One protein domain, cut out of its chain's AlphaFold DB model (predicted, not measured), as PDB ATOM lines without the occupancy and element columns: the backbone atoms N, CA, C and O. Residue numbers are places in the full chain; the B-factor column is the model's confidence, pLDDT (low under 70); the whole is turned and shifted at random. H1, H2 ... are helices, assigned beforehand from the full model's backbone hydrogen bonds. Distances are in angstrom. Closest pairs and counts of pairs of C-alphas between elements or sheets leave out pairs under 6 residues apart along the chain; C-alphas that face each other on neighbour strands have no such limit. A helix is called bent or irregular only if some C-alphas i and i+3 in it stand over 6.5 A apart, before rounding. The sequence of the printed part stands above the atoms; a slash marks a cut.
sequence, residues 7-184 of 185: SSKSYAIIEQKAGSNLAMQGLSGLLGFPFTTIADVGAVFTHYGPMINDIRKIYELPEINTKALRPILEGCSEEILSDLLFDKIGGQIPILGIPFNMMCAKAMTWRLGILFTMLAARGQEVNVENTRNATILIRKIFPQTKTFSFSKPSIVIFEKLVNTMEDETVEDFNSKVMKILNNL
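What this domain is: This is residues 7 to 184 of the 185 residues of an uncharacterized protein of Butyricicoccus pullicaecorum 1.2 (UniProt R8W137). What does the model look like? One long helix, H6, runs through the middle of a helical body, with H1, H2, H3, H7 and H8 packed round it. H4 touches both H3 and H7, H9 packs on H7, and residues 89 to 95, between H5 and H6, stick out. What is it made of? The printed part has 178 residues with nine named helices, H1 to H9 in chain order, and no named strand: its class is all helix, with mostly crossed packing. It is compact, with a radius of gyration of the C-alphas of 15.5 A and spans of 47 by 34 by 27 A.

Where its parts are: Where is the longest helix? H6, residues 98 to 122, runs 36.0 A from C-alpha 98 at (12.807, 50.123, 34.784) to C-alpha 122 at (41.786, 35.119, 49.998). Which helices come before it? H1 is residues 7 to 18, H2 21 to 30, H3 41 to 58, H4 66 to 76 and H5 82 to 88. H3, 23.4 A long, has a kink of 61 degrees near residue 48; H3 and H5 are irregular, with 7.3 A between C-alphas 47 and 50 and 7.2 A between C-alphas 84 and 87, and H4 only just, with 6.6 A between C-alphas 68 and 71. Which follow? H7 is residues 128 to 141, 20.2 A long, H8 155 to 163, and H9 170 to 182, ending at C-alpha 182 (39.994, 25.749, 31.765).

How they stand to each other: What touches the hub, H6? H1 touches it at a shallow tilt of 24 degrees, opposite ways, with the C-alphas of Ala 18 and Lys 106 closest at 5.1 A. Residues 98 to 109 of H6 alone touch H2, about perpendicular at 77 degrees, closest at the C-alphas of Met 24 and Met 102, 5.2 A. Residues 111 to 115 of H6 alone touch H7, at a steep tilt of 60 degrees, closest at the C-alphas of Leu 115 and Thr 135, 6.5 A. What lies farther out? H4 touches H7, with the C-alphas of Gly 75 and Val 128 closest at 4.6 A; H9 touches H7 too, with those of Leu 137 and Leu 181 closest at 5.9 A. H5 touches no helix. How do the backbones run? In H1, H6, H7, H8 and H9 every O i to N i+4 pair is within hydrogen-bond range, against 4 of 6 in H2, 12 of 14 in H3, 5 of 7 in H4 and 0 of 3 in H5, where 2 of 4 O i to N i+3 pairs are.

The domain as a whole: How large is it? The two C-alphas farthest apart are those of Glu 60 and Gln 92, 48.0 A. Is it continuous? The printed part has no cut, and the link from H7 to H8 is long, with 13 residues. Where is confidence low? Residues 21 to 40 and 83 to 99 are among the 46 with pLDDT under 70.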
ATOM      1  N   SER A   7      31.095  32.621  54.309       93.25
ATOM      2  CA  SER A   7      30.467  32.576  52.993       93.25
ATOM      3  C   SER A   7      28.949  32.786  53.090       93.25
ATOM      4  O   SER A   7      28.455  33.741  52.495       93.25
ATOM      5  N   SER A   8      28.196  32.051  53.917       94.12
ATOM      6  CA  SER A   8      26.753  32.319  54.113       94.12
ATOM      7  C   SER A   8      26.447  33.755  54.548       94.12
ATOM      8  O   SER A   8      25.505  34.369  54.045       94.12
ATOM      9  N   LYS A   9      27.234  34.325  55.471       95.69
ATOM     10  CA  LYS A   9      27.044  35.720  55.903       95.69
ATOM     11  C   LYS A   9      27.268  36.703  54.752       95.69
ATOM     12  O   LYS A   9      26.491  37.639  54.589       95.69
ATOM     13  N   SER A  10      28.287  36.460  53.931       96.56
ATOM     14  CA  SER A  10      28.571  37.272  52.744       96.56
ATOM     15  C   SER A  10      27.447  37.151  51.715       96.56
ATOM     16  O   SER A  10      26.967  38.160  51.207       96.56
ATOM     17  N   TYR A  11      26.939  35.938  51.483       96.50
ATOM     18  CA  TYR A  11      25.786  35.692  50.615       96.50
ATOM     19  C   TYR A  11      24.549  36.488  51.058       96.50
ATOM     20  O   TYR A  11      23.890  37.116  50.227       96.50
ATOM     21  N   ALA A  12      24.264  36.518  52.363       95.88
ATOM     22  CA  ALA A  12      23.142  37.272  52.922       95.88
ATOM     23  C   ALA A  12      23.277  38.792  52.704       95.88
ATOM     24  O   ALA A  12      22.290  39.443  52.360       95.88
ATOM     25  N   ILE A  13      24.487  39.355  52.833       95.81
ATOM     26  CA  ILE A  13      24.756  40.773  52.526       95.81
ATOM     27  C   ILE A  13      24.455  41.074  51.053       95.81
ATOM     28  O   ILE A  13      23.781  42.059  50.738       95.81
ATOM     29  N   ILE A  14      24.929  40.218  50.143       95.50
ATOM     30  CA  ILE A  14      24.721  40.390  48.699       95.50
ATOM     31  C   ILE A  14      23.230  40.310  48.367       95.50
ATOM     32  O   ILE A  14      22.713  41.148  47.628       95.50
ATOM     33  N   GLU A  15      22.521  39.337  48.941       94.44
ATOM     34  CA  GLU A  15      21.080  39.176  48.764       94.44
ATOM     35  C   GLU A  15      20.301  40.398  49.258       94.44
ATOM     36  O   GLU A  15      19.474  40.939  48.517       94.44
ATOM     37  N   GLN A  16      20.599  40.872  50.469       92.31
ATOM     38  CA  GLN A  16      19.972  42.067  51.024       92.31
ATOM     39  C   GLN A  16      20.210  43.279  50.117       92.31
ATOM     40  O   GLN A  16      19.286  44.051  49.843       92.31
ATOM     41  N   LYS A  17      21.435  43.436  49.601       90.31
ATOM     42  CA  LYS A  17      21.776  44.536  48.699       90.31
ATOM     43  C   LYS A  17      21.035  44.437  47.367       90.31
ATOM     44  O   LYS A  17      20.468  45.437  46.926       90.31
ATOM     45  N   ALA A  18      20.984  43.250  46.766       87.88
ATOM     46  CA  ALA A  18      20.317  43.002  45.488       87.88
ATOM     47  C   ALA A  18      18.788  43.161  45.574       87.88
ATOM     48  O   ALA A  18      18.141  43.476  44.573       87.88
ATOM     49  N   GLY A  19      18.208  42.948  46.760       82.56
ATOM     50  CA  GLY A  19      16.796  43.205  47.056       82.56
ATOM     51  C   GLY A  19      16.482  44.654  47.448       82.56
ATOM     52  O   GLY A  19      15.311  45.007  47.562       82.56
ATOM     53  N   SER A  20      17.494  45.501  47.662       76.31
ATOM     54  CA  SER A  20      17.286  46.874  48.125       76.31
ATOM     55  C   SER A  20      16.834  47.808  46.997       76.31
ATOM     56  O   SER A  20      17.426  47.860  45.917       76.31
ATOM     57  N   ASN A  21      15.836  48.647  47.288       60.12
ATOM     58  CA  ASN A  21      15.371  49.703  46.381       60.12
ATOM     59  C   ASN A  21      16.488  50.691  45.986       60.12
ATOM     60  O   ASN A  21      16.420  51.292  44.920       60.12
ATOM     61  N   LEU A  22      17.530  50.828  46.815       58.41
ATOM     62  CA  LEU A  22      18.715  51.656  46.563       58.41
ATOM     63  C   LEU A  22      19.586  51.125  45.417       58.41
ATOM     64  O   LEU A  22      20.064  51.920  44.614       58.41
ATOM     65  N   ALA A  23      19.772  49.806  45.303       55.94
ATOM     66  CA  ALA A  23      20.463  49.220  44.151       55.94
ATOM     67  C   ALA A  23      19.658  49.443  42.857       55.94
ATOM     68  O   ALA A  23      20.222  49.726  41.802       55.94
ATOM     69  N   MET A  24      18.327  49.392  42.957       56.78
ATOM     70  CA  MET A  24      17.416  49.581  41.826       56.78
ATOM     71  C   MET A  24      17.304  51.048  41.373       56.78
ATOM     72  O   MET A  24      17.202  51.299  40.176       56.78
ATOM     73  N   GLN A  25      17.348  52.012  42.301       53.22
ATOM     74  CA  GLN A  25      17.307  53.455  42.007       53.22
ATOM     75  C   GLN A  25      18.685  54.025  41.631       53.22
ATOM     76  O   GLN A  25      18.776  54.908  40.783       53.22
ATOM     77  N   GLY A  26      19.774  53.506  42.206       52.53
ATOM     78  CA  GLY A  26      21.137  53.923  41.855       52.53
ATOM     79  C   GLY A  26      21.506  53.600  40.405       52.53
ATOM     80  O   GLY A  26      22.173  54.386  39.733       52.53
ATOM     81  N   LEU A  27      21.004  52.478  39.870       54.25
ATOM     82  CA  LEU A  27      21.297  52.082  38.494       54.25
ATOM     83  C   LEU A  27      20.458  52.769  37.418       54.25
ATOM     84  O   LEU A  27      20.912  52.792  36.281       54.25
ATOM     85  N   SER A  28      19.312  53.392  37.717       51.06
ATOM     86  CA  SER A  28      18.658  54.233  36.700       51.06
ATOM     87  C   SER A  28      19.512  55.454  36.328       51.06
ATOM     88  O   SER A  28      19.427  55.917  35.196       51.06
ATOM     89  N   GLY A  29      20.367  55.930  37.245       48.56
ATOM     90  CA  GLY A  29      21.379  56.958  36.971       48.56
ATOM     91  C   GLY A  29      22.646  56.411  36.298       48.56
ATOM     92  O   GLY A  29      23.140  57.020  35.355       48.56
ATOM     93  N   LEU A  30      23.146  55.241  36.726       48.56
ATOM     94  CA  LEU A  30      24.349  54.619  36.141       48.56
ATOM     95  C   LEU A  30      24.132  53.996  34.747       48.56
ATOM     96  O   LEU A  30      25.057  54.007  33.947       48.56
ATOM     97  N   LEU A  31      22.951  53.445  34.447       47.47
ATOM     98  CA  LEU A  31      22.648  52.768  33.169       47.47
ATOM     99  C   LEU A  31      22.131  53.712  32.074       47.47
ATOM    100  O   LEU A  31      21.996  53.299  30.920       47.47
ATOM    101  N   GLY A  32      21.848  54.972  32.424       43.44
ATOM    102  CA  GLY A  32      21.719  56.060  31.451       43.44
ATOM    103  C   GLY A  32      23.064  56.420  30.811       43.44
ATOM    104  O   GLY A  32      23.096  56.938  29.698       43.44
ATOM    105  N   PHE A  33      24.168  56.074  31.478       37.94
ATOM    106  CA  PHE A  33      25.498  56.051  30.893       37.94
ATOM    107  C   PHE A  33      25.775  54.661  30.321       37.94
ATOM    108  O   PHE A  33      25.455  53.646  30.949       37.94
ATOM    109  N   PRO A  34      26.373  54.565  29.127       40.34
ATOM    110  CA  PRO A  34      26.892  53.293  28.694       40.34
ATOM    111  C   PRO A  34      27.991  52.916  29.700       40.34
ATOM    112  O   PRO A  34      28.973  53.635  29.875       40.34
ATOM    113  N   PHE A  35      27.820  51.774  30.373       43.84
ATOM    114  CA  PHE A  35      28.822  51.160  31.264       43.84
ATOM    115  C   PHE A  35      30.189  50.933  30.578       43.84
ATOM    116  O   PHE A  35      31.128  50.461  31.206       43.84
ATOM    117  N   THR A  36      30.294  51.282  29.290       43.44
ATOM    118  CA  THR A  36      31.496  51.364  28.459       43.44
ATOM    119  C   THR A  36      32.506  52.400  28.941       43.44
ATOM    120  O   THR A  36      33.649  52.379  28.501       43.44
ATOM    121  N   THR A  37      32.114  53.333  29.804       45.47
ATOM    122  CA  THR A  37      33.036  54.303  30.395       45.47
ATOM    123  C   THR A  37      32.976  54.098  31.886       45.47
ATOM    124  O   THR A  37      31.892  54.257  32.437       45.47
ATOM    125  N   ILE A  38      34.107  53.697  32.485       49.03
ATOM    126  CA  ILE A  38      34.363  53.555  33.929       49.03
ATOM    127  C   ILE A  38      33.348  54.403  34.688       49.03
ATOM    128  O   ILE A  38      33.532  55.616  34.815       49.03
ATOM    129  N   ALA A  39      32.233  53.780  35.090       55.62
ATOM    130  CA  ALA A  39      31.233  54.466  35.882       55.62
ATOM    131  C   ALA A  39      32.004  55.067  37.047       55.62
ATOM    132  O   ALA A  39      32.810  54.336  37.632       55.62
ATOM    133  N   ASP A  40      31.849  56.378  37.284       65.12
ATOM    134  CA  ASP A  40      32.664  57.121  38.245       65.12
ATOM    135  C   ASP A  40      32.914  56.219  39.454       65.12
ATOM    136  O   ASP A  40      31.966  55.735  40.079       65.12
ATOM    137  N   VAL A  41      34.181  55.876  39.714       71.38
ATOM    138  CA  VAL A  41      34.542  54.951  40.796       71.38
ATOM    139  C   VAL A  41      33.892  55.419  42.102       71.38
ATOM    140  O   VAL A  41      33.511  54.590  42.927       71.38
ATOM    141  N   GLY A  42      33.680  56.733  42.257       68.19
ATOM    142  CA  GLY A  42      32.887  57.324  43.330       68.19
ATOM    143  C   GLY A  42      31.411  56.907  43.332       68.19
ATOM    144  O   GLY A  42      30.892  56.558  44.389       68.19
ATOM    145  N   ALA A  43      30.731  56.869  42.186       73.75
ATOM    146  CA  ALA A  43      29.352  56.388  42.066       73.75
ATOM    147  C   ALA A  43      29.242  54.884  42.369       73.75
ATOM    148  O   ALA A  43      28.379  54.464  43.144       73.75
ATOM    149  N   VAL A  44      30.161  54.067  41.839       76.12
ATOM    150  CA  VAL A  44      30.202  52.628  42.157       76.12
ATOM    151  C   VAL A  44      30.478  52.418  43.645       76.12
ATOM    152  O   VAL A  44      29.792  51.624  44.281       76.12
ATOM    153  N   PHE A  45      31.416  53.163  44.232       78.44
ATOM    154  CA  PHE A  45      31.695  53.105  45.666       78.44
ATOM    155  C   PHE A  45      30.510  53.588  46.512       78.44
ATOM    156  O   PHE A  45      30.192  52.977  47.523       78.44
ATOM    157  N   THR A  46      29.792  54.626  46.093       79.94
ATOM    158  CA  THR A  46      28.599  55.107  46.809       79.94
ATOM    159  C   THR A  46      27.530  54.017  46.894       79.94
ATOM    160  O   THR A  46      26.890  53.836  47.930       79.94
ATOM    161  N   HIS A  47      27.361  53.236  45.825       80.00
ATOM    162  CA  HIS A  47      26.366  52.170  45.798       80.00
ATOM    163  C   HIS A  47      26.865  50.851  46.394       80.00
ATOM    164  O   HIS A  47      26.113  50.217  47.132       80.00
ATOM    165  N   TYR A  48      28.102  50.439  46.131       84.12
ATOM    166  CA  TYR A  48      28.631  49.111  46.473       84.12
ATOM    167  C   TYR A  48      29.734  49.121  47.539       84.12
ATOM    168  O   TYR A  48      30.062  48.064  48.069       84.12
ATOM    169  N   GLY A  49      30.262  50.289  47.907       85.94
ATOM    170  CA  GLY A  49      31.260  50.483  48.967       85.94
ATOM    171  C   GLY A  49      30.843  49.891  50.317       85.94
ATOM    172  O   GLY A  49      31.612  49.120  50.889       85.94
ATOM    173  N   PRO A  50      29.610  50.140  50.804       91.25
ATOM    174  CA  PRO A  50      29.128  49.492  52.023       91.25
ATOM    175  C   PRO A  50      29.136  47.962  51.916       91.25
ATOM    176  O   PRO A  50      29.611  47.288  52.816       91.25
ATOM    177  N   MET A  51      28.720  47.413  50.767       93.19
ATOM    178  CA  MET A  51      28.680  45.962  50.545       93.19
ATOM    179  C   MET A  51      30.074  45.328  50.626       93.19
ATOM    180  O   MET A  51      30.228  44.295  51.273       93.19
ATOM    181  N   ILE A  52      31.096  45.927  50.000       92.25
ATOM    182  CA  ILE A  52      32.465  45.401  50.108       92.25
ATOM    183  C   ILE A  52      33.006  45.514  51.534       92.25
ATOM    184  O   ILE A  52      33.631  44.570  52.008       92.25
ATOM    185  N   ASN A  53      32.751  46.617  52.239       94.12
ATOM    186  CA  ASN A  53      33.247  46.797  53.604       94.12
ATOM    187  C   ASN A  53      32.545  45.865  54.605       94.12
ATOM    188  O   ASN A  53      33.218  45.278  55.452       94.12
ATOM    189  N   ASP A  54      31.240  45.628  54.448       95.88
ATOM    190  CA  ASP A  54      30.493  44.658  55.257       95.88
ATOM    191  C   ASP A  54      31.006  43.224  55.039       95.88
ATOM    192  O   ASP A  54      31.187  42.476  56.003       95.88
ATOM    193  N   ILE A  55      31.310  42.849  53.789       95.56
ATOM    194  CA  ILE A  55      31.940  41.557  53.470       95.56
ATOM    195  C   ILE A  55      33.335  41.479  54.097       95.56
ATOM    196  O   ILE A  55      33.644  40.520  54.796       95.56
ATOM    197  N   ARG A  56      34.180  42.496  53.914       93.44
ATOM    198  CA  ARG A  56      35.543  42.520  54.469       93.44
ATOM    199  C   ARG A  56      35.562  42.398  55.990       93.44
ATOM    200  O   ARG A  56      36.409  41.689  56.524       93.44
ATOM    201  N   LYS A  57      34.580  42.986  56.676       94.88
ATOM    202  CA  LYS A  57      34.400  42.853  58.125       94.88
ATOM    203  C   LYS A  57      34.150  41.408  58.570       94.88
ATOM    204  O   LYS A  57      34.627  41.023  59.633       94.88
ATOM    205  N   ILE A  58      33.451  40.589  57.775       94.81
ATOM    206  CA  ILE A  58      33.266  39.149  58.061       94.81
ATOM    207  C   ILE A  58      34.606  38.401  58.058       94.81
ATOM    208  O   ILE A  58      34.788  37.457  58.828       94.81
ATOM    209  N   TYR A  59      35.525  38.827  57.194       92.06
ATOM    210  CA  TYR A  59      36.866  38.262  57.050       92.06
ATOM    211  C   TYR A  59      37.917  38.989  57.901       92.06
ATOM    212  O   TYR A  59      39.103  38.750  57.716       92.06
ATOM    213  N   GLU A  60      37.498  39.854  58.834       92.38
ATOM    214  CA  GLU A  60      38.393  40.597  59.738       92.38
ATOM    215  C   GLU A  60      39.414  41.478  58.990       92.38
ATOM    216  O   GLU A  60      40.503  41.776  59.480       92.38
ATOM    217  N   LEU A  61      39.049  41.931  57.787       89.75
ATOM    218  CA  LEU A  61      39.873  42.794  56.952       89.75
ATOM    219  C   LEU A  61      39.509  44.274  57.155       89.75
ATOM    220  O   LEU A  61      38.336  44.599  57.353       89.75
ATOM    221  N   PRO A  62      40.483  45.198  57.041       90.75
ATOM    222  CA  PRO A  62      40.221  46.630  57.145       90.75
ATOM    223  C   PRO A  62      39.333  47.103  55.995       90.75
ATOM    224  O   PRO A  62      39.419  46.580  54.881       90.75
ATOM    225  N   GLU A  63      38.514  48.120  56.247       91.56
ATOM    226  CA  GLU A  63      37.696  48.765  55.220       91.56
ATOM    227  C   GLU A  63      38.552  49.317  54.073       91.56
ATOM    228  O   GLU A  63      39.706  49.711  54.257       91.56
ATOM    229  N   ILE A  64      37.969  49.366  52.877       87.75
ATOM    230  CA  ILE A  64      38.590  49.994  51.715       87.75
ATOM    231  C   ILE A  64      37.870  51.282  51.331       87.75
ATOM    232  O   ILE A  64      36.688  51.484  51.611       87.75
ATOM    233  N   ASN A  65      38.602  52.146  50.634       88.31
ATOM    234  CA  ASN A  65      38.096  53.382  50.049       88.31
ATOM    235  C   ASN A  65      38.070  53.295  48.512       88.31
ATOM    236  O   ASN A  65      38.477  52.299  47.910       88.31
ATOM    237  N   THR A  66      37.632  54.374  47.866       83.06
ATOM    238  CA  THR A  66      37.583  54.503  46.400       83.06
ATOM    239  C   THR A  66      38.923  54.219  45.714       83.06
ATOM    240  O   THR A  66      38.939  53.613  44.643       83.06
ATOM    241  N   LYS A  67      40.055  54.606  46.323       84.50
ATOM    242  CA  LYS A  67      41.401  54.383  45.767       84.50
ATOM    243  C   LYS A  67      41.742  52.895  45.694       84.50
ATOM    244  O   LYS A  67      42.285  52.456  44.687       84.50
ATOM    245  N   ALA A  68      41.401  52.132  46.730       83.75
ATOM    246  CA  ALA A  68      41.608  50.684  46.764       83.75
ATOM    247  C   ALA A  68      40.564  49.907  45.937       83.75
ATOM    248  O   ALA A  68      40.870  48.831  45.430       83.75
ATOM    249  N   LEU A  69      39.357  50.455  45.749       84.44
ATOM    250  CA  LEU A  69      38.320  49.843  44.908       84.44
ATOM    251  C   LEU A  69      38.608  49.993  43.404       84.44
ATOM    252  O   LEU A  69      38.294  49.092  42.630       84.44
ATOM    253  N   ARG A  70      39.212  51.112  42.983       84.81
ATOM    254  CA  ARG A  70      39.528  51.412  41.575       84.81
ATOM    255  C   ARG A  70      40.162  50.240  40.805       84.81
ATOM    256  O   ARG A  70      39.561  49.850  39.807       84.81
ATOM    257  N   PRO A  71      41.294  49.646  41.236       83.44
ATOM    258  CA  PRO A  71      41.926  48.559  40.484       83.44
ATOM    259  C   PRO A  71      41.035  47.313  40.364       83.44
ATOM    260  O   PRO A  71      41.125  46.596  39.372       83.44
ATOM    261  N   ILE A  72      40.135  47.070  41.330       86.94
ATOM    262  CA  ILE A  72      39.156  45.976  41.241       86.94
ATOM    263  C   ILE A  72      38.182  46.243  40.100       86.94
ATOM    264  O   ILE A  72      37.944  45.371  39.272       86.94
ATOM    265  N   LEU A  73      37.621  47.454  40.055       83.88
ATOM    266  CA  LEU A  73      36.645  47.837  39.038       83.88
ATOM    267  C   LEU A  73      37.259  47.888  37.642       83.88
ATOM    268  O   LEU A  73      36.629  47.428  36.695       83.88
ATOM    269  N   GLU A  74      38.484  48.398  37.522       82.69
ATOM    270  CA  GLU A  74      39.216  48.425  36.253       82.69
ATOM    271  C   GLU A  74      39.375  47.006  35.690       82.69
ATOM    272  O   GLU A  74      39.045  46.778  34.527       82.69
ATOM    273  N   GLY A  75      39.749  46.027  36.523       83.50
ATOM    274  CA  GLY A  75      39.943  44.652  36.060       83.50
ATOM    275  C   GLY A  75      38.660  43.868  35.766       83.50
ATOM    276  O   GLY A  75      38.715  42.907  35.007       83.50
ATOM    277  N   CYS A  76      37.497  44.261  36.299       84.75
ATOM    278  CA  CYS A  76      36.235  43.540  36.060       84.75
ATOM    279  C   CYS A  76      35.225  44.261  35.152       84.75
ATOM    280  O   CYS A  76      34.241  43.642  34.746       84.75
ATOM    281  N   SER A  77      35.454  45.532  34.804       79.62
ATOM    282  CA  SER A  77      34.487  46.390  34.096       79.62
ATOM    283  C   SER A  77      33.881  45.775  32.825       79.62
ATOM    284  O   SER A  77      32.659  45.777  32.684       79.62
ATOM    285  N   GLU A  78      34.704  45.191  31.949       77.31
ATOM    286  CA  GLU A  78      34.257  44.547  30.701       77.31
ATOM    287  C   GLU A  78      33.335  43.340  30.945       77.31
ATOM    288  O   GLU A  78      32.419  43.073  30.170       77.31
ATOM    289  N   GLU A  79      33.549  42.612  32.040       82.06
ATOM    290  CA  GLU A  79      32.917  41.314  32.284       82.06
ATOM    291  C   GLU A  79      31.664  41.406  33.164       82.06
ATOM    292  O   GLU A  79      30.788  40.541  33.074       82.06
ATOM    293  N   ILE A  80      31.524  42.459  33.984       79.12
ATOM    294  CA  ILE A  80      30.421  42.592  34.955       79.12
ATOM    295  C   ILE A  80      29.037  42.501  34.295       79.12
ATOM    296  O   ILE A  80      28.121  41.970  34.920       79.12
ATOM    297  N   LEU A  81      28.846  42.976  33.061       73.50
ATOM    298  CA  LEU A  81      27.548  42.936  32.357       73.50
ATOM    299  C   LEU A  81      27.623  42.316  30.952       73.50
ATOM    300  O   LEU A  81      26.660  42.432  30.201       73.50
ATOM    301  N   SER A  82      28.727  41.654  30.597       74.50
ATOM    302  CA  SER A  82      28.992  41.204  29.220       74.50
ATOM    303  C   SER A  82      27.831  40.403  28.605       74.50
ATOM    304  O   SER A  82      27.296  40.790  27.572       74.50
ATOM    305  N   ASP A  83      27.335  39.372  29.293       69.12
ATOM    306  CA  ASP A  83      26.227  38.516  28.830       69.12
ATOM    307  C   ASP A  83      24.836  39.183  28.846       69.12
ATOM    308  O   ASP A  83      23.898  38.639  28.274       69.12
ATOM    309  N   LEU A  84      24.700  40.364  29.457       67.56
ATOM    310  CA  LEU A  84      23.450  41.132  29.527       67.56
ATOM    311  C   LEU A  84      23.372  42.258  28.485       67.56
ATOM    312  O   LEU A  84      22.305  42.839  28.291       67.56
ATOM    313  N   LEU A  85      24.490  42.595  27.832       62.22
ATOM    314  CA  LEU A  85      24.591  43.726  26.902       62.22
ATOM    315  C   LEU A  85      24.459  43.329  25.420       62.22
ATOM    316  O   LEU A  85      24.296  44.216  24.579       62.22
ATOM    317  N   PHE A  86      24.468  42.031  25.088       52.16
ATOM    318  CA  PHE A  86      24.432  41.553  23.697       52.16
ATOM    319  C   PHE A  86      23.139  41.914  22.937       52.16
ATOM    320  O   PHE A  86      23.204  42.180  21.739       52.16
ATOM    321  N   ASP A  87      21.996  42.059  23.615       47.12
ATOM    322  CA  ASP A  87      20.720  42.419  22.964       47.12
ATOM    323  C   ASP A  87      20.580  43.920  22.634       47.12
ATOM    324  O   ASP A  87      19.684  44.320  21.887       47.12
ATOM    325  N   LYS A  88      21.471  44.787  23.143       49.22
ATOM    326  CA  LYS A  88      21.394  46.241  22.899       49.22
ATOM    327  C   LYS A  88      22.045  46.657  21.570       49.22
ATOM    328  O   LYS A  88      21.704  47.704  21.026       49.22
ATOM    329  N   ILE A  89      22.952  45.834  21.035       45.88
ATOM    330  CA  ILE A  89      23.735  46.115  19.815       45.88
ATOM    331  C   ILE A  89      22.940  45.777  18.535       45.88
ATOM    332  O   ILE A  89      23.198  46.351  17.482       45.88
ATOM    333  N   GLY A  90      21.907  44.930  18.624       42.97
ATOM    334  CA  GLY A  90      21.041  44.556  17.496       42.97
ATOM    335  C   GLY A  90      19.995  45.603  17.075       42.97
ATOM    336  O   GLY A  90      19.196  45.331  16.184       42.97
ATOM    337  N   GLY A  91      19.950  46.781  17.710       39.78
ATOM    338  CA  GLY A  91      19.139  47.921  17.257       39.78
ATOM    339  C   GLY A  91      17.610  47.758  17.305       39.78
ATOM    340  O   GLY A  91      16.910  48.644  16.823       39.78
ATOM    341  N   GLN A  92      17.072  46.674  17.876       41.50
ATOM    342  CA  GLN A  92      15.630  46.369  17.825       41.50
ATOM    343  C   GLN A  92      14.901  46.353  19.168       41.50
ATOM    344  O   GLN A  92      13.696  46.107  19.175       41.50
ATOM    345  N   ILE A  93      15.561  46.640  20.297       43.97
ATOM    346  CA  ILE A  93      14.842  46.734  21.573       43.97
ATOM    347  C   ILE A  93      14.738  48.197  22.019       43.97
ATOM    348  O   ILE A  93      15.695  48.747  22.577       43.97
ATOM    349  N   PRO A  94      13.593  48.857  21.760       40.94
ATOM    350  CA  PRO A  94      13.361  50.221  22.195       40.94
ATOM    351  C   PRO A  94      13.310  50.221  23.721       40.94
ATOM    352  O   PRO A  94      12.461  49.559  24.301       40.94
ATOM    353  N   ILE A  95      14.240  50.938  24.356       51.06
ATOM    354  CA  ILE A  95      14.182  51.356  25.766       51.06
ATOM    355  C   ILE A  95      13.621  50.249  26.677       51.06
ATOM    356  O   ILE A  95      12.483  50.316  27.146       51.06
ATOM    357  N   LEU A  96      14.408  49.207  26.951       51.06
ATOM    358  CA  LEU A  96      14.063  48.309  28.048       51.06
ATOM    359  C   LEU A  96      14.116  49.129  29.348       51.06
ATOM    360  O   LEU A  96      15.192  49.484  29.817       51.06
ATOM    361  N   GLY A  97      12.942  49.518  29.854       58.84
ATOM    362  CA  GLY A  97      12.773  50.484  30.939       58.84
ATOM    363  C   GLY A  97      13.246  50.008  32.321       58.84
ATOM    364  O   GLY A  97      14.199  49.246  32.470       58.84
ATOM    365  N   ILE A  98      12.538  50.447  33.367       63.78
ATOM    366  CA  ILE A  98      12.807  50.123  34.784       63.78
ATOM    367  C   ILE A  98      13.113  48.621  35.039       63.78
ATOM    368  O   ILE A  98      14.042  48.347  35.803       63.78
ATOM    369  N   PRO A  99      12.432  47.638  34.406       69.81
ATOM    370  CA  PRO A  99      12.707  46.217  34.646       69.81
ATOM    371  C   PRO A  99      14.103  45.747  34.211       69.81
ATOM    372  O   PRO A  99      14.732  44.973  34.931       69.81
ATOM    373  N   PHE A 100      14.626  46.218  33.075       72.00
ATOM    374  CA  PHE A 100      15.970  45.838  32.616       72.00
ATOM    375  C   PHE A 100      17.057  46.472  33.464       72.00
ATOM    376  O   PHE A 100      17.988  45.785  33.881       72.00
ATOM    377  N   ASN A 101      16.867  47.734  33.848       71.81
ATOM    378  CA  ASN A 101      17.762  48.386  34.794       71.81
ATOM    379  C   ASN A 101      17.813  47.649  36.138       71.81
ATOM    380  O   ASN A 101      18.891  47.463  36.702       71.81
ATOM    381  N   MET A 102      16.668  47.150  36.616       74.81
ATOM    382  CA  MET A 102      16.610  46.307  37.809       74.81
ATOM    383  C   MET A 102      17.372  44.983  37.624       74.81
ATOM    384  O   MET A 102      18.048  44.537  38.551       74.81
ATOM    385  N   MET A 103      17.292  44.348  36.453       78.06
ATOM    386  CA  MET A 103      18.026  43.107  36.173       78.06
ATOM    387  C   MET A 103      19.538  43.329  36.124       78.06
ATOM    388  O   MET A 103      20.270  42.610  36.804       78.06
ATOM    389  N   CYS A 104      20.005  44.354  35.408       77.75
ATOM    390  CA  CYS A 104      21.418  44.735  35.390       77.75
ATOM    391  C   CYS A 104      21.921  45.086  36.794       77.75
ATOM    392  O   CYS A 104      23.008  44.656  37.175       77.75
ATOM    393  N   ALA A 105      21.114  45.788  37.598       78.50
ATOM    394  CA  ALA A 105      21.450  46.109  38.984       78.50
ATOM    395  C   ALA A 105      21.647  44.853  39.830       78.50
ATOM    396  O   ALA A 105      22.654  44.724  40.527       78.50
ATOM    397  N   LYS A 106      20.715  43.900  39.741       84.62
ATOM    398  CA  LYS A 106      20.814  42.621  40.451       84.62
ATOM    399  C   LYS A 106      22.032  41.829  39.991       84.62
ATOM    400  O   LYS A 106      22.817  41.401  40.830       84.62
ATOM    401  N   ALA A 107      22.234  41.686  38.685       85.75
ATOM    402  CA  ALA A 107      23.370  40.949  38.143       85.75
ATOM    403  C   ALA A 107      24.716  41.562  38.545       85.75
ATOM    404  O   ALA A 107      25.599  40.840  39.005       85.75
ATOM    405  N   MET A 108      24.849  42.888  38.455       85.94
ATOM    406  CA  MET A 108      26.037  43.610  38.911       85.94
ATOM    407  C   MET A 108      26.263  43.428  40.412       85.94
ATOM    408  O   MET A 108      27.378  43.110  40.817       85.94
ATOM    409  N   THR A 109      25.213  43.578  41.227       89.31
ATOM    410  CA  THR A 109      25.297  43.392  42.685       89.31
ATOM    411  C   THR A 109      25.814  42.002  43.027       89.31
ATOM    412  O   THR A 109      26.731  41.870  43.834       89.31
ATOM    413  N   TRP A 110      25.270  40.970  42.381       93.19
ATOM    414  CA  TRP A 110      25.700  39.597  42.609       93.19
ATOM    415  C   TRP A 110      27.126  39.344  42.129       93.19
ATOM    416  O   TRP A 110      27.910  38.768  42.873       93.19
ATOM    417  N   ARG A 111      27.509  39.811  40.938       91.56
ATOM    418  CA  ARG A 111      28.871  39.614  40.417       91.56
ATOM    419  C   ARG A 111      29.924  40.306  41.263       91.56
ATOM    420  O   ARG A 111      30.894  39.665  41.661       91.56
ATOM    421  N   LEU A 112      29.702  41.577  41.588       91.69
ATOM    422  CA  LEU A 112      30.584  42.326  42.477       91.69
ATOM    423  C   LEU A 112      30.620  41.704  43.868       91.69
ATOM    424  O   LEU A 112      31.694  41.514  44.416       91.69
ATOM    425  N   GLY A 113      29.468  41.325  44.417       94.31
ATOM    426  CA  GLY A 113      29.378  40.668  45.715       94.31
ATOM    427  C   GLY A 113      30.189  39.375  45.793       94.31
ATOM    428  O   GLY A 113      30.957  39.179  46.736       94.31
ATOM    429  N   ILE A 114      30.060  38.506  44.785       96.12
ATOM    430  CA  ILE A 114      30.817  37.251  44.713       96.12
ATOM    431  C   ILE A 114      32.312  37.541  44.568       96.12
ATOM    432  O   ILE A 114      33.105  36.975  45.315       96.12
ATOM    433  N   LEU A 115      32.692  38.466  43.681       94.44
ATOM    434  CA  LEU A 115      34.084  38.876  43.501       94.44
ATOM    435  C   LEU A 115      34.682  39.406  44.810       94.44
ATOM    436  O   LEU A 115      35.748  38.964  45.225       94.44
ATOM    437  N   PHE A 116      33.983  40.309  45.495       93.62
ATOM    438  CA  PHE A 116      34.427  40.875  46.769       93.62
ATOM    439  C   PHE A 116      34.555  39.807  47.850       93.62
ATOM    440  O   PHE A 116      35.501  39.856  48.630       93.62
ATOM    441  N   THR A 117      33.654  38.824  47.867       95.31
ATOM    442  CA  THR A 117      33.739  37.694  48.799       95.31
ATOM    443  C   THR A 117      34.952  36.821  48.498       95.31
ATOM    444  O   THR A 117      35.703  36.511  49.411       95.31
ATOM    445  N   MET A 118      35.191  36.464  47.231       93.75
ATOM    446  CA  MET A 118      36.365  35.679  46.831       93.75
ATOM    447  C   MET A 118      37.675  36.392  47.184       93.75
ATOM    448  O   MET A 118      38.597  35.770  47.701       93.75
ATOM    449  N   LEU A 119      37.749  37.704  46.941       91.44
ATOM    450  CA  LEU A 119      38.922  38.508  47.283       91.44
ATOM    451  C   LEU A 119      39.120  38.613  48.800       91.44
ATOM    452  O   LEU A 119      40.244  38.471  49.269       91.44
ATOM    453  N   ALA A 120      38.045  38.826  49.568       91.31
ATOM    454  CA  ALA A 120      38.113  38.900  51.026       91.31
ATOM    455  C   ALA A 120      38.463  37.549  51.673       91.31
ATOM    456  O   ALA A 120      39.227  37.527  52.632       91.31
ATOM    457  N   ALA A 121      37.954  36.443  51.126       89.81
ATOM    458  CA  ALA A 121      38.293  35.085  51.551       89.81
ATOM    459  C   ALA A 121      39.778  34.770  51.364       89.81
ATOM    460  O   ALA A 121      40.380  34.127  52.217       89.81
ATOM    461  N   ARG A 122      40.364  35.275  50.279       87.69
ATOM    462  CA  ARG A 122      41.786  35.119  49.998       87.69
ATOM    463  C   ARG A 122      42.675  35.972  50.910       87.69
ATOM    464  O   ARG A 122      43.687  35.488  51.395       87.69
ATOM    465  N   GLY A 123      42.352  37.257  51.102       80.25
ATOM    466  CA  GLY A 123      43.163  38.163  51.931       80.25
ATOM    467  C   GLY A 123      43.248  39.608  51.424       80.25
ATOM    468  O   GLY A 123      42.401  40.082  50.670       80.25
ATOM    469  N   GLN A 124      44.256  40.362  51.882       69.94
ATOM    470  CA  GLN A 124      44.288  41.827  51.722       69.94
ATOM    471  C   GLN A 124      44.736  42.345  50.358       69.94
ATOM    472  O   GLN A 124      44.341  43.452  49.983       69.94
ATOM    473  N   GLU A 125      45.563  41.599  49.634       70.19
ATOM    474  CA  GLU A 125      46.117  42.088  48.375       70.19
ATOM    475  C   GLU A 125      45.021  42.207  47.309       70.19
ATOM    476  O   GLU A 125      43.978  41.561  47.390       70.19
ATOM    477  N   VAL A 126      45.224  43.047  46.299       62.72
ATOM    478  CA  VAL A 126      44.313  43.209  45.159       62.72
ATOM    479  C   VAL A 126      45.172  43.369  43.911       62.72
ATOM    480  O   VAL A 126      45.987  44.283  43.846       62.72
ATOM    481  N   ASN A 127      44.981  42.502  42.916       66.94
ATOM    482  CA  ASN A 127      45.657  42.581  41.619       66.94
ATOM    483  C   ASN A 127      44.597  42.591  40.503       66.94
ATOM    484  O   ASN A 127      43.638  41.821  40.546       66.94
ATOM    485  N   VAL A 128      44.761  43.489  39.530       63.31
ATOM    486  CA  VAL A 128      43.831  43.723  38.413       63.31
ATOM    487  C   VAL A 128      43.584  42.447  37.598       63.31
ATOM    488  O   VAL A 128      42.431  42.118  37.319       63.31
ATOM    489  N   GLU A 129      44.629  41.680  37.276       65.50
ATOM    490  CA  GLU A 129      44.509  40.438  36.495       65.50
ATOM    491  C   GLU A 129      43.664  39.386  37.234       65.50
ATOM    492  O   GLU A 129      42.809  38.722  36.640       65.50
ATOM    493  N   ASN A 130      43.807  39.330  38.561       77.44
ATOM    494  CA  ASN A 130      43.036  38.440  39.429       77.44
ATOM    495  C   ASN A 130      41.540  38.750  39.344       77.44
ATOM    496  O   ASN A 130      40.708  37.845  39.369       77.44
ATOM    497  N   THR A 131      41.189  40.033  39.239       86.00
ATOM    498  CA  THR A 131      39.788  40.467  39.216       86.00
ATOM    499  C   THR A 131      39.107  40.202  37.880       86.00
ATOM    500  O   THR A 131      37.928  39.839  37.879       86.00
ATOM    501  N   ARG A 132      39.839  40.266  36.759       88.69
ATOM    502  CA  ARG A 132      39.300  39.918  35.438       88.69
ATOM    503  C   ARG A 132      38.916  38.448  35.362       88.69
ATOM    504  O   ARG A 132      37.746  38.128  35.167       88.69
ATOM    505  N   ASN A 133      39.882  37.555  35.580       90.88
ATOM    506  CA  ASN A 133      39.666  36.112  35.455       90.88
ATOM    507  C   ASN A 133      38.665  35.597  36.497       90.88
ATOM    508  O   ASN A 133      37.805  34.780  36.169       90.88
ATOM    509  N   ALA A 134      38.687  36.131  37.725       92.44
ATOM    510  CA  ALA A 134      37.663  35.811  38.716       92.44
ATOM    511  C   ALA A 134      36.261  36.239  38.250       92.44
ATOM    512  O   ALA A 134      35.305  35.487  38.421       92.44
ATOM    513  N   THR A 135      36.118  37.398  37.602       92.00
ATOM    514  CA  THR A 135      34.816  37.846  37.078       92.00
ATOM    515  C   THR A 135      34.341  36.985  35.907       92.00
ATOM    516  O   THR A 135      33.162  36.625  35.870       92.00
ATOM    517  N   ILE A 136      35.241  36.574  35.004       91.81
ATOM    518  CA  ILE A 136      34.929  35.602  33.939       91.81
ATOM    519  C   ILE A 136      34.433  34.292  34.560       91.81
ATOM    520  O   ILE A 136      33.399  33.763  34.148       91.81
ATOM    521  N   LEU A 137      35.126  33.792  35.588       93.94
ATOM    522  CA  LEU A 137      34.750  32.568  36.293       93.94
ATOM    523  C   LEU A 137      33.353  32.686  36.908       93.94
ATOM    524  O   LEU A 137      32.511  31.812  36.704       93.94
ATOM    525  N   ILE A 138      33.077  33.790  37.604       94.31
ATOM    526  CA  ILE A 138      31.761  34.073  38.188       94.31
ATOM    527  C   ILE A 138      30.682  34.087  37.103       94.31
ATOM    528  O   ILE A 138      29.622  33.494  37.298       94.31
ATOM    529  N   ARG A 139      30.938  34.721  35.951       91.00
ATOM    530  CA  ARG A 139      29.992  34.763  34.826       91.00
ATOM    531  C   ARG A 139      29.713  33.372  34.256       91.00
ATOM    532  O   ARG A 139      28.560  33.087  33.951       91.00
ATOM    533  N   LYS A 140      30.726  32.507  34.146       91.31
ATOM    534  CA  LYS A 140      30.550  31.125  33.668       91.31
ATOM    535  C   LYS A 140      29.808  30.237  34.672       91.31
ATOM    536  O   LYS A 140      28.979  29.433  34.260       91.31
ATOM    537  N   ILE A 141      30.065  30.390  35.973       93.00
ATOM    538  CA  ILE A 141      29.385  29.611  37.027       93.00
ATOM    539  C   ILE A 141      27.940  30.093  37.243       93.00
ATOM    540  O   ILE A 141      27.046  29.285  37.491       93.00
ATOM    541  N   PHE A 142      27.698  31.403  37.147       91.81
ATOM    542  CA  PHE A 142      26.397  32.035  37.389       91.81
ATOM    543  C   PHE A 142      25.936  32.874  36.181       91.81
ATOM    544  O   PHE A 142      25.810  34.105  36.287       91.81
ATOM    545  N   PRO A 143      25.685  32.239  35.022       88.06
ATOM    546  CA  PRO A 143      25.353  32.956  33.798       88.06
ATOM    547  C   PRO A 143      23.947  33.566  33.871       88.06
ATOM    548  O   PRO A 143      23.023  32.984  34.446       88.06
ATOM    549  N   GLN A 144      23.766  34.737  33.255       83.31
ATOM    550  CA  GLN A 144      22.463  35.389  33.120       83.31
ATOM    551  C   GLN A 144      21.988  35.270  31.670       83.31
ATOM    552  O   GLN A 144      22.097  36.196  30.880       83.31
ATOM    553  N   THR A 145      21.465  34.096  31.312       71.62
ATOM    554  CA  THR A 145      21.095  33.758  29.925       71.62
ATOM    555  C   THR A 145      19.683  34.179  29.521       71.62
ATOM    556  O   THR A 145      19.303  34.022  28.364       71.62
ATOM    557  N   LYS A 146      18.870  34.671  30.463       68.94
ATOM    558  CA  LYS A 146      17.471  35.039  30.221       68.94
ATOM    559  C   LYS A 146      17.312  36.556  30.237       68.94
ATOM    560  O   LYS A 146      17.381  37.164  31.301       68.94
ATOM    561  N   THR A 147      16.987  37.141  29.086       60.03
ATOM    562  CA  THR A 147      16.842  38.597  28.894       60.03
ATOM    563  C   THR A 147      15.830  39.256  29.842       60.03
ATOM    564  O   THR A 147      15.988  40.425  30.173       60.03
ATOM    565  N   PHE A 148      14.809  38.525  30.317       62.97
ATOM    566  CA  PHE A 148      13.709  39.069  31.135       62.97
ATOM    567  C   PHE A 148      13.595  38.485  32.549       62.97
ATOM    568  O   PHE A 148      12.609  38.735  33.242       62.97
ATOM    569  N   SER A 149      14.574  37.698  33.002       70.44
ATOM    570  CA  SER A 149      14.546  37.154  34.361       70.44
ATOM    571  C   SER A 149      15.938  37.036  34.952       70.44
ATOM    572  O   SER A 149      16.827  36.455  34.338       70.44
ATOM    573  N   PHE A 150      16.086  37.495  36.193       80.81
ATOM    574  CA  PHE A 150      17.310  37.316  36.961       80.81
ATOM    575  C   PHE A 150      17.362  35.921  37.600       80.81
ATOM    576  O   PHE A 150      16.460  35.543  38.353       80.81
ATOM    577  N   SER A 151      18.446  35.189  37.351       85.94
ATOM    578  CA  SER A 151      18.734  33.910  38.004       85.94
ATOM    579  C   SER A 151      19.624  34.145  39.220       85.94
ATOM    580  O   SER A 151      20.804  34.467  39.082       85.94
ATOM    581  N   LYS A 152      19.069  33.979  40.426       90.62
ATOM    582  CA  LYS A 152      19.830  34.123  41.674       90.62
ATOM    583  C   LYS A 152      20.916  33.036  41.776       90.62
ATOM    584  O   LYS A 152      20.590  31.861  41.604       90.62
ATOM    585  N   PRO A 153      22.173  33.388  42.104       93.44
ATOM    586  CA  PRO A 153      23.220  32.418  42.411       93.44
ATOM    587  C   PRO A 153      22.800  31.436  43.508       93.44
ATOM    588  O   PRO A 153      22.287  31.849  44.545       93.44
ATOM    589  N   SER A 154      23.024  30.137  43.304       95.38
ATOM    590  CA  SER A 154      22.769  29.115  44.330       95.38
ATOM    591  C   SER A 154      23.741  29.274  45.499       95.38
ATOM    592  O   SER A 154      24.951  29.329  45.276       95.38
ATOM    593  N   ILE A 155      23.227  29.289  46.735       94.88
ATOM    594  CA  ILE A 155      24.061  29.376  47.942       94.88
ATOM    595  C   ILE A 155      25.055  28.213  48.033       94.88
ATOM    596  O   ILE A 155      26.218  28.434  48.338       94.88
ATOM    597  N   VAL A 156      24.650  26.998  47.652       95.00
ATOM    598  CA  VAL A 156      25.518  25.809  47.710       95.00
ATOM    599  C   VAL A 156      26.711  25.944  46.760       95.00
ATOM    600  O   VAL A 156      27.843  25.626  47.117       95.00
ATOM    601  N   ILE A 157      26.471  26.436  45.540       95.00
ATOM    602  CA  ILE A 157      27.538  26.645  44.548       95.00
ATOM    603  C   ILE A 157      28.429  27.815  44.977       95.00
ATOM    604  O   ILE A 157      29.648  27.738  44.851       95.00
ATOM    605  N   PHE A 158      27.825  28.876  45.513       95.69
ATOM    606  CA  PHE A 158      28.532  30.031  46.049       95.69
ATOM    607  C   PHE A 158      29.479  29.652  47.190       95.69
ATOM    608  O   PHE A 158      30.662  29.969  47.123       95.69
ATOM    609  N   GLU A 159      28.985  28.950  48.211       94.56
ATOM    610  CA  GLU A 159      29.793  28.524  49.355       94.56
ATOM    611  C   GLU A 159      30.926  27.614  48.894       94.56
ATOM    612  O   GLU A 159      32.073  27.819  49.278       94.56
ATOM    613  N   LYS A 160      30.636  26.663  47.994       93.19
ATOM    614  CA  LYS A 160      31.668  25.803  47.415       93.19
ATOM    615  C   LYS A 160      32.753  26.619  46.711       93.19
ATOM    616  O   LYS A 160      33.926  26.337  46.912       93.19
ATOM    617  N   LEU A 161      32.381  27.616  45.908       93.56
ATOM    618  CA  LEU A 161      33.344  28.473  45.219       93.56
ATOM    619  C   LEU A 161      34.191  29.272  46.216       93.56
ATOM    620  O   LEU A 161      35.414  29.226  46.143       93.56
ATOM    621  N   VAL A 162      33.562  29.968  47.163       92.88
ATOM    622  CA  VAL A 162      34.258  30.842  48.120       92.88
ATOM    623  C   VAL A 162      35.173  30.048  49.041       92.88
ATOM    624  O   VAL A 162      36.329  30.423  49.203       92.88
ATOM    625  N   ASN A 163      34.700  28.926  49.585       90.94
ATOM    626  CA  ASN A 163      35.483  28.110  50.511       90.94
ATOM    627  C   ASN A 163      36.741  27.533  49.840       90.94
ATOM    628  O   ASN A 163      37.732  27.281  50.511       90.94
ATOM    629  N   THR A 164      36.740  27.344  48.512       89.44
ATOM    630  CA  THR A 164      37.959  26.933  47.791       89.44
ATOM    631  C   THR A 164      39.005  28.040  47.651       89.44
ATOM    632  O   THR A 164      40.105  27.743  47.195       89.44
ATOM    633  N   MET A 165      38.678  29.285  48.006       87.88
ATOM    634  CA  MET A 165      39.558  30.455  47.904       87.88
ATOM    635  C   MET A 165      40.054  30.952  49.270       87.88
ATOM    636  O   MET A 165      40.804  31.925  49.306       87.88
ATOM    637  N   GLU A 166      39.612  30.341  50.374       87.88
ATOM    638  CA  GLU A 166      39.999  30.754  51.727       87.88
ATOM    639  C   GLU A 166      41.485  30.496  51.998       87.88
ATOM    640  O   GLU A 166      41.990  29.418  51.694       87.88
ATOM    641  N   ASP A 167      42.159  31.494  52.579       83.06
ATOM    642  CA  ASP A 167      43.563  31.449  53.022       83.06
ATOM    643  C   ASP A 167      44.592  31.116  51.918       83.06
ATOM    644  O   ASP A 167      45.727  30.722  52.190       83.06
ATOM    645  N   GLU A 168      44.213  31.300  50.653       84.19
ATOM    646  CA  GLU A 168      45.091  31.085  49.503       84.19
ATOM    647  C   GLU A 168      46.059  32.257  49.291       84.19
ATOM    648  O   GLU A 168      45.715  33.428  49.477       84.19
ATOM    649  N   THR A 169      47.262  31.955  48.796       85.25
ATOM    650  CA  THR A 169      48.176  32.992  48.297       85.25
ATOM    651  C   THR A 169      47.604  33.670  47.045       85.25
ATOM    652  O   THR A 169      46.630  33.215  46.430       85.25
ATOM    653  N   VAL A 170      48.202  34.787  46.628       83.19
ATOM    654  CA  VAL A 170      47.798  35.479  45.397       83.19
ATOM    655  C   VAL A 170      47.990  34.584  44.172       83.19
ATOM    656  O   VAL A 170      47.106  34.525  43.312       83.19
ATOM    657  N   GLU A 171      49.116  33.883  44.115       84.69
ATOM    658  CA  GLU A 171      49.518  32.983  43.040       84.69
ATOM    659  C   GLU A 171      48.630  31.736  42.982       84.69
ATOM    660  O   GLU A 171      48.175  31.356  41.896       84.69
ATOM    661  N   ASP A 172      48.333  31.131  44.134       88.38
ATOM    662  CA  ASP A 172      47.493  29.933  44.205       88.38
ATOM    663  C   ASP A 172      46.040  30.252  43.853       88.38
ATOM    664  O   ASP A 172      45.416  29.523  43.077       88.38
ATOM    665  N   PHE A 173      45.523  31.396  44.319       89.00
ATOM    666  CA  PHE A 173      44.212  31.899  43.914       89.00
ATOM    667  C   PHE A 173      44.115  32.028  42.390       89.00
ATOM    668  O   PHE A 173      43.177  31.516  41.778       89.00
ATOM    669  N   ASN A 174      45.101  32.672  41.760       87.00
ATOM    670  CA  ASN A 174      45.121  32.867  40.311       87.00
ATOM    671  C   ASN A 174      45.197  31.544  39.554       87.00
ATOM    672  O   ASN A 174      44.407  31.298  38.639       87.00
ATOM    673  N   SER A 175      46.112  30.673  39.971       89.75
ATOM    674  CA  SER A 175      46.292  29.350  39.377       89.75
ATOM    675  C   SER A 175      45.015  28.519  39.487       89.75
ATOM    676  O   SER A 175      44.621  27.843  38.534       89.75
ATOM    677  N   LYS A 176      44.315  28.604  40.621       90.50
ATOM    678  CA  LYS A 176      43.055  27.901  40.866       90.50
ATOM    679  C   LYS A 176      41.906  28.462  40.038       90.50
ATOM    680  O   LYS A 176      41.192  27.676  39.417       90.50
ATOM    681  N   VAL A 177      41.749  29.786  39.969       91.81
ATOM    682  CA  VAL A 177      40.757  30.437  39.097       91.81
ATOM    683  C   VAL A 177      40.954  29.990  37.648       91.81
ATOM    684  O   VAL A 177      39.999  29.527  37.024       91.81
ATOM    685  N   MET A 178      42.189  30.035  37.141       91.38
ATOM    686  CA  MET A 178      42.514  29.592  35.780       91.38
ATOM    687  C   MET A 178      42.265  28.098  35.573       91.38
ATOM    688  O   MET A 178      41.678  27.700  34.572       91.38
ATOM    689  N   LYS A 179      42.642  27.255  36.540       91.69
ATOM    690  CA  LYS A 179      42.378  25.814  36.480       91.69
ATOM    691  C   LYS A 179      40.884  25.513  36.403       91.69
ATOM    692  O   LYS A 179      40.491  24.626  35.654       91.69
ATOM    693  N   ILE A 180      40.048  26.211  37.175       92.62
ATOM    694  CA  ILE A 180      38.594  26.015  37.113       92.62
ATOM    695  C   ILE A 180      38.063  26.502  35.764       92.62
ATOM    696  O   ILE A 180      37.313  25.769  35.131       92.62
ATOM    697  N   LEU A 181      38.481  27.685  35.305       91.12
ATOM    698  CA  LEU A 181      38.087  28.228  34.001       91.12
ATOM    699  C   LEU A 181      38.375  27.262  32.851       91.12
ATOM    700  O   LEU A 181      37.471  26.991  32.070       91.12
ATOM    701  N   ASN A 182      39.580  26.692  32.807       90.94
ATOM    702  CA  ASN A 182      39.994  25.749  31.765       90.94
ATOM    703  C   ASN A 182      39.206  24.428  31.778       90.94
ATOM    704  O   ASN A 182      39.224  23.711  30.789       90.94
ATOM    705  N   ASN A 183      38.551  24.080  32.892       90.06
ATOM    706  CA  ASN A 183      37.690  22.896  32.989       90.06
ATOM    707  C   ASN A 183      36.213  23.202  32.672       90.06
ATOM    708  O   ASN A 183      35.386  22.292  32.708       90.06
ATOM    709  N   LEU A 184      35.866  24.477  32.465       84.75
ATOM    710  CA  LEU A 184      34.522  24.927  32.083       84.75
ATOM    711  C   LEU A 184      34.404  25.217  30.577       84.75
ATOM    712  O   LEU A 184      33.285  25.442  30.116       84.75
TER     713      LEU A 184